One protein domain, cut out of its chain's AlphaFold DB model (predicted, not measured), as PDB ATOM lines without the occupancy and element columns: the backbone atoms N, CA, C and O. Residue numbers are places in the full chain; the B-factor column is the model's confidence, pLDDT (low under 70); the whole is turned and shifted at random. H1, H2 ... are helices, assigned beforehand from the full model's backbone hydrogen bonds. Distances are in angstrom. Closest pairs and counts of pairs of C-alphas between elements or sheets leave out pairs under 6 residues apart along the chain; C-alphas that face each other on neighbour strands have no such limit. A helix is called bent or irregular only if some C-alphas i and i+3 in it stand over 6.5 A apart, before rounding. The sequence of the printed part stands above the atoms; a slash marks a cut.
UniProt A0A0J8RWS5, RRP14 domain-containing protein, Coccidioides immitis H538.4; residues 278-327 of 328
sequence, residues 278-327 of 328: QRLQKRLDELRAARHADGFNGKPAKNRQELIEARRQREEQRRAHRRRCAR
ATOM      1  N   GLN A 278       2.264 -20.383 -11.047       95.12
ATOM      2  CA  GLN A 278       3.371 -21.324 -11.224       95.12
ATOM      3  C   GLN A 278       4.323 -20.872 -12.334       95.12
ATOM      4  O   GLN A 278       5.541 -20.886 -12.155       95.12
ATOM      5  N   ARG A 279       3.787 -20.402 -13.465       94.50
ATOM      6  CA  ARG A 279       4.592 -19.870 -14.570       94.50
ATOM      7  C   ARG A 279       5.373 -18.627 -14.153       94.50
ATOM      8  O   ARG A 279       6.541 -18.491 -14.519       94.50
ATOM      9  N   LEU A 280       4.748 -17.734 -13.389       95.50
ATOM     10  CA  LEU A 280       5.400 -16.544 -12.852       95.50
ATOM     11  C   LEU A 280       6.501 -16.923 -11.859       95.50
ATOM     12  O   LEU A 280       7.622 -16.438 -11.992       95.50
ATOM     13  N   GLN A 281       6.210 -17.824 -10.920       94.44
ATOM     14  CA  GLN A 281       7.171 -18.306  -9.931       94.44
ATOM     15  C   GLN A 281       8.394 -18.931 -10.609       94.44
ATOM     16  O   GLN A 281       9.522 -18.529 -10.337       94.44
ATOM     17  N   LYS A 282       8.172 -19.818 -11.584       94.31
ATOM     18  CA  LYS A 282       9.241 -20.434 -12.377       94.31
ATOM     19  C   LYS A 282      10.110 -19.390 -13.082       94.31
ATOM     20  O   LYS A 282      11.333 -19.510 -13.078       94.31
ATOM     21  N   ARG A 283       9.498 -18.348 -13.656       95.25
ATOM     22  CA  ARG A 283      10.232 -17.261 -14.322       95.25
ATOM     23  C   ARG A 283      11.042 -16.415 -13.334       95.25
ATOM     24  O   ARG A 283      12.131 -15.963 -13.676       95.25
ATOM     25  N   LEU A 284      10.541 -16.198 -12.117       90.31
ATOM     26  CA  LEU A 284      11.300 -15.520 -11.063       90.31
ATOM     27  C   LEU A 284      12.497 -16.354 -10.602       90.31
ATOM     28  O   LEU A 284      13.586 -15.797 -10.449       90.31
ATOM     29  N   ASP A 285      12.315 -17.662 -10.427       88.38
ATOM     30  CA  ASP A 285      13.379 -18.578 -10.011       88.38
ATOM     31  C   ASP A 285      14.468 -18.687 -11.089       88.38
ATOM     32  O   ASP A 285      15.655 -18.616 -10.778       88.38
ATOM     33  N   GLU A 286      14.084 -18.730 -12.368       90.88
ATOM     34  CA  GLU A 286      15.011 -18.670 -13.503       90.88
ATOM     35  C   GLU A 286      15.816 -17.363 -13.517       90.88
ATOM     36  O   GLU A 286      17.046 -17.385 -13.587       90.88
ATOM     37  N   LEU A 287      15.154 -16.209 -13.370       88.12
ATOM     38  CA  LEU A 287      15.837 -14.912 -13.298       88.12
ATOM     39  C   LEU A 287      16.747 -14.791 -12.072       88.12
ATOM     40  O   LEU A 287      17.730 -14.046 -12.107       88.12
ATOM     41  N   ARG A 288      16.415 -15.471 -10.973       84.75
ATOM     42  CA  ARG A 288      17.238 -15.507  -9.764       84.75
ATOM     43  C   ARG A 288      18.445 -16.431  -9.937       84.75
ATOM     44  O   ARG A 288      19.541 -16.055  -9.521       84.75
ATOM     45  N   ALA A 289      18.266 -17.575 -10.596       84.75
ATOM     46  CA  ALA A 289      19.336 -18.498 -10.964       84.75
ATOM     47  C   ALA A 289      20.315 -17.859 -11.958       84.75
ATOM     48  O   ALA A 289      21.524 -17.936 -11.744       84.75
ATOM     49  N   ALA A 290      19.806 -17.142 -12.969       84.31
ATOM     50  CA  ALA A 290      20.607 -16.365 -13.917       84.31
ATOM     51  C   ALA A 290      21.424 -15.260 -13.226       84.31
ATOM     52  O   ALA A 290      22.546 -14.965 -13.624       84.31
ATOM     53  N   ARG A 291      20.883 -14.673 -12.152       80.75
ATOM     54  CA  ARG A 291      21.594 -13.702 -11.303       80.75
ATOM     55  C   ARG A 291      22.498 -14.345 -10.248       80.75
ATOM     56  O   ARG A 291      23.129 -13.610  -9.492       80.75
ATOM     57  N   HIS A 292      22.539 -15.679 -10.154       74.50
ATOM     58  CA  HIS A 292      23.214 -16.429  -9.085       74.50
ATOM     59  C   HIS A 292      22.907 -15.887  -7.677       74.50
ATOM     60  O   HIS A 292      23.767 -15.879  -6.795       74.50
ATOM     61  N   ALA A 293      21.691 -15.373  -7.481       66.25
ATOM     62  CA  ALA A 293      21.325 -14.675  -6.254       66.25
ATOM     63  C   ALA A 293      21.049 -15.646  -5.097       66.25
ATOM     64  O   ALA A 293      21.249 -15.285  -3.938       66.25
ATOM     65  N   ASP A 294      20.649 -16.880  -5.408       64.81
ATOM     66  CA  ASP A 294      20.593 -17.956  -4.429       64.81
ATOM     67  C   ASP A 294      21.930 -18.707  -4.384       64.81
ATOM     68  O   ASP A 294      22.588 -18.919  -5.404       64.81
ATOM     69  N   GLY A 295      22.357 -19.081  -3.175       67.50
ATOM     70  CA  GLY A 295      23.627 -19.762  -2.940       67.50
ATOM     71  C   GLY A 295      23.698 -21.149  -3.590       67.50
ATOM     72  O   GLY A 295      22.846 -21.552  -4.371       67.50
ATOM     73  N   PHE A 296      24.720 -21.924  -3.227       65.44
ATOM     74  CA  PHE A 296      25.012 -23.248  -3.802       65.44
ATOM     75  C   PHE A 296      23.805 -24.212  -3.904       65.44
ATOM     76  O   PHE A 296      23.762 -25.005  -4.834       65.44
ATOM     77  N   ASN A 297      22.803 -24.091  -3.022       67.69
ATOM     78  CA  ASN A 297      21.603 -24.940  -2.993       67.69
ATOM     79  C   ASN A 297      20.307 -24.243  -3.460       67.69
ATOM     80  O   ASN A 297      19.220 -24.674  -3.077       67.69
ATOM     81  N   GLY A 298      20.377 -23.137  -4.214       69.44
ATOM     82  CA  GLY A 298      19.162 -22.446  -4.680       69.44
ATOM     83  C   GLY A 298      18.323 -21.846  -3.541       69.44
ATOM     84  O   GLY A 298      17.145 -21.553  -3.707       69.44
ATOM     85  N   LYS A 299      18.930 -21.682  -2.361       71.88
ATOM     86  CA  LYS A 299      18.345 -21.020  -1.198       71.88
ATOM     87  C   LYS A 299      19.361 -20.029  -0.629       71.88
ATOM     88  O   LYS A 299      20.568 -20.304  -0.682       71.88
ATOM     89  N   PRO A 300      18.911 -18.903  -0.058       72.44
ATOM     90  CA  PRO A 300      19.790 -18.027   0.699       72.44
ATOM     91  C   PRO A 300      20.326 -18.790   1.916       72.44
ATOM     92  O   PRO A 300      19.579 -19.523   2.570       72.44
ATOM     93  N   ALA A 301      21.624 -18.651   2.205       73.06
ATOM     94  CA  ALA A 301      22.239 -19.301   3.362       73.06
ATOM     95  C   ALA A 301      21.564 -18.796   4.644       73.06
ATOM     96  O   ALA A 301      21.530 -17.587   4.886       73.06
ATOM     97  N   LYS A 302      21.023 -19.709   5.455       70.81
ATOM     98  CA  LYS A 302      20.294 -19.350   6.679       70.81
ATOM     99  C   LYS A 302      21.241 -19.234   7.868       70.81
ATOM    100  O   LYS A 302      21.013 -18.421   8.758       70.81
ATOM    101  N   ASN A 303      22.324 -20.016   7.864       83.81
ATOM    102  CA  ASN A 303      23.327 -20.055   8.926       83.81
ATOM    103  C   ASN A 303      24.758 -19.944   8.357       83.81
ATOM    104  O   ASN A 303      25.061 -20.405   7.256       83.81
ATOM    105  N   ARG A 304      25.678 -19.344   9.124       83.19
ATOM    106  CA  ARG A 304      27.108 -19.237   8.786       83.19
ATOM    107  C   ARG A 304      27.755 -20.605   8.537       83.19
ATOM    108  O   ARG A 304      28.633 -20.690   7.683       83.19
ATOM    109  N   GLN A 305      27.347 -21.645   9.266       85.06
ATOM    110  CA  GLN A 305      27.822 -23.018   9.043       85.06
ATOM    111  C   GLN A 305      27.448 -23.516   7.640       85.06
ATOM    112  O   GLN A 305      28.331 -23.939   6.899       85.06
ATOM    113  N   GLU A 306      26.197 -23.313   7.216       82.00
ATOM    114  CA  GLU A 306      25.728 -23.671   5.867       82.00
ATOM    115  C   GLU A 306      26.488 -22.913   4.767       82.00
ATOM    116  O   GLU A 306      26.759 -23.462   3.703       82.00
ATOM    117  N   LEU A 307      26.883 -21.657   5.009       81.94
ATOM    118  CA  LEU A 307      27.696 -20.883   4.061       81.94
ATOM    119  C   LEU A 307      29.104 -21.485   3.912       81.94
ATOM    120  O   LEU A 307      29.628 -21.595   2.801       81.94
ATOM    121  N   ILE A 308      29.720 -21.891   5.025       83.88
ATOM    122  CA  ILE A 308      31.045 -22.527   5.027       83.88
ATOM    123  C   ILE A 308      30.983 -23.895   4.340       83.88
ATOM    124  O   ILE A 308      31.838 -24.190   3.506       83.88
ATOM    125  N   GLU A 309      29.959 -24.696   4.624       86.25
ATOM    126  CA  GLU A 309      29.737 -25.992   3.978       86.25
ATOM    127  C   GLU A 309      29.460 -25.845   2.480       86.25
ATOM    128  O   GLU A 309      30.076 -26.542   1.680       86.25
ATOM    129  N   ALA A 310      28.645 -24.869   2.070       85.62
ATOM    130  CA  ALA A 310      28.427 -24.548   0.659       85.62
ATOM    131  C   ALA A 310      29.734 -24.163  -0.056       85.62
ATOM    132  O   ALA A 310      29.961 -24.542  -1.208       85.62
ATOM    133  N   ARG A 311      30.625 -23.424   0.621       86.06
ATOM    134  CA  ARG A 311      31.952 -23.088   0.083       86.06
ATOM    135  C   ARG A 311      32.831 -24.332  -0.053       86.06
ATOM    136  O   ARG A 311      33.469 -24.490  -1.092       86.06
ATOM    137  N   ARG A 312      32.830 -25.209   0.955       90.69
ATOM    138  CA  ARG A 312      33.567 -26.479   0.948       90.69
ATOM    139  C   ARG A 312      33.088 -27.400  -0.175       90.69
ATOM    140  O   ARG A 312      33.904 -27.876  -0.953       90.69
ATOM    141  N   GLN A 313      31.778 -27.565  -0.332       88.12
ATOM    142  CA  GLN A 313      31.187 -28.390  -1.387       88.12
ATOM    143  C   GLN A 313      31.509 -27.848  -2.786       88.12
ATOM    144  O   GLN A 313      31.900 -28.608  -3.671       88.12
ATOM    145  N   ARG A 314      31.440 -26.524  -2.992       87.62
ATOM    146  CA  ARG A 314      31.851 -25.897  -4.262       87.62
ATOM    147  C   ARG A 314      33.333 -26.137  -4.575       87.62
ATOM    148  O   ARG A 314      33.704 -26.315  -5.736       87.62
ATOM    149  N   GLU A 315      34.191 -26.128  -3.562       89.00
ATOM    150  CA  GLU A 315      35.620 -26.400  -3.719       89.00
ATOM    151  C   GLU A 315      35.903 -27.881  -4.003       89.00
ATOM    152  O   GLU A 315      36.687 -28.189  -4.901       89.00
ATOM    153  N   GLU A 316      35.216 -28.793  -3.318       90.38
ATOM    154  CA  GLU A 316      35.291 -30.235  -3.564       90.38
ATOM    155  C   GLU A 316      34.814 -30.586  -4.978       90.38
ATOM    156  O   GLU A 316      35.498 -31.336  -5.673       90.38
ATOM    157  N   GLN A 317      33.729 -29.971  -5.464       89.31
ATOM    158  CA  GLN A 317      33.278 -30.118  -6.852       89.31
ATOM    159  C   GLN A 317      34.318 -29.617  -7.854       89.31
ATOM    160  O   GLN A 317      34.619 -30.311  -8.823       89.31
ATOM    161  N   ARG A 318      34.934 -28.450  -7.613       89.06
ATOM    162  CA  ARG A 318      36.039 -27.960  -8.455       89.06
ATOM    163  C   ARG A 318      37.234 -28.905  -8.430       89.06
ATOM    164  O   ARG A 318      37.847 -29.134  -9.470       89.06
ATOM    165  N   ARG A 319      37.572 -29.467  -7.268       91.44
ATOM    166  CA  ARG A 319      38.676 -30.420  -7.120       91.44
ATOM    167  C   ARG A 319      38.370 -31.737  -7.828       91.44
ATOM    168  O   ARG A 319      39.249 -32.258  -8.507       91.44
ATOM    169  N   ALA A 320      37.151 -32.254  -7.711       92.31
ATOM    170  CA  ALA A 320      36.694 -33.453  -8.405       92.31
ATOM    171  C   ALA A 320      36.654 -33.241  -9.923       92.31
ATOM    172  O   ALA A 320      37.173 -34.070 -10.664       92.31
ATOM    173  N   HIS A 321      36.138 -32.098 -10.384       91.00
ATOM    174  CA  HIS A 321      36.153 -31.711 -11.793       91.00
ATOM    175  C   HIS A 321      37.586 -31.619 -12.327       91.00
ATOM    176  O   HIS A 321      37.910 -32.248 -13.328       91.00
ATOM    177  N   ARG A 322      38.482 -30.928 -11.610       91.44
ATOM    178  CA  ARG A 322      39.907 -30.850 -11.965       91.44
ATOM    179  C   ARG A 322      40.559 -32.233 -12.008       91.44
ATOM    180  O   ARG A 322      41.326 -32.501 -12.919       91.44
ATOM    181  N   ARG A 323      40.247 -33.118 -11.055       91.62
ATOM    182  CA  ARG A 323      40.739 -34.507 -11.037       91.62
ATOM    183  C   ARG A 323      40.212 -35.329 -12.211       91.62
ATOM    184  O   ARG A 323      40.967 -36.127 -12.746       91.62
ATOM    185  N   ARG A 324      38.947 -35.147 -12.603       87.06
ATOM    186  CA  ARG A 324      38.345 -35.825 -13.760       87.06
ATOM    187  C   ARG A 324      38.965 -35.335 -15.069       87.06
ATOM    188  O   ARG A 324      39.364 -36.167 -15.866       87.06
ATOM    189  N   CYS A 325      39.105 -34.023 -15.250       83.81
ATOM    190  CA  CYS A 325      39.772 -33.439 -16.419       83.81
ATOM    191  C   CYS A 325      41.272 -33.751 -16.486       83.81
ATOM    192  O   CYS A 325      41.836 -33.704 -17.561       83.81
ATOM    193  N   ALA A 326      41.924 -34.041 -15.357       82.50
ATOM    194  CA  ALA A 326      43.327 -34.457 -15.334       82.50
ATOM    195  C   ALA A 326      43.522 -35.971 -15.543       82.50
ATOM    196  O   ALA A 326      44.658 -36.424 -15.626       82.50
ATOM    197  N   ARG A 327      42.440 -36.763 -15.542       74.00
ATOM    198  CA  ARG A 327      42.473 -38.228 -15.709       74.00
ATOM    199  C   ARG A 327      41.992 -38.709 -17.081       74.00
ATOM    200  O   ARG A 327      42.131 -39.899 -17.342       74.00
TER     201      ARG A 327
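This is residues 278 to 327 of the 328 residues of the protein "RRP14 domain-containing protein" of Coccidioides immitis H538.4 (UniProt A0A0J8RWS5). The model is an open, angular arch: the shorter helix H1 leads into a looping link in the middle, and the longer helix H2 runs away from the far end of that link. Residues 278 to 284 of H1 stick out at one end, and residues 315 to 327, of which 315 to 325 belong to H2, stick out at the other. The printed part has 50 residues, with two named helices in the order H1, H2 and no named strand; its class is all helix. It is only just loose, close to extended, with a radius of gyration of the C-alphas of 14.3 A, and its C-alphas span 43 by 27 by 15 A.

H1 covers residues 278 to 290 and begins with C-alpha 278 at (3.371, -21.324, -11.224); it measures 18.1 A from first to last C-alpha. Residues 291 to 303 form the link, with C-alpha 296 at (25.012, -23.248, -3.802). H2 covers residues 304 to 325, measures 31.6 A, and ends with C-alpha 325 at (39.772, -33.439, -16.419).

H1 and H2 are apart, with no C-alpha of the one within 8 A of the other. The N-to-C direction of H1 is (0.98, 0.20, 0.02), and that of H2 is (0.45, -0.45, -0.77). In H1 and H2 every pair of O i and N i+4 is within hydrogen-bond range. Neither helix is bent.

The two C-alphas farthest apart, those of Leu 280 and Arg 327, are 43.0 A from each other. Without the stretches that stand free, the body has 30 residues and spans 26 by 17 by 10 A. The printed part has no cut, and the link from H1 to H2, 13 residues, is long. The mean pLDDT of the printed part is 83.8, and residues 293 to 298 are under 70.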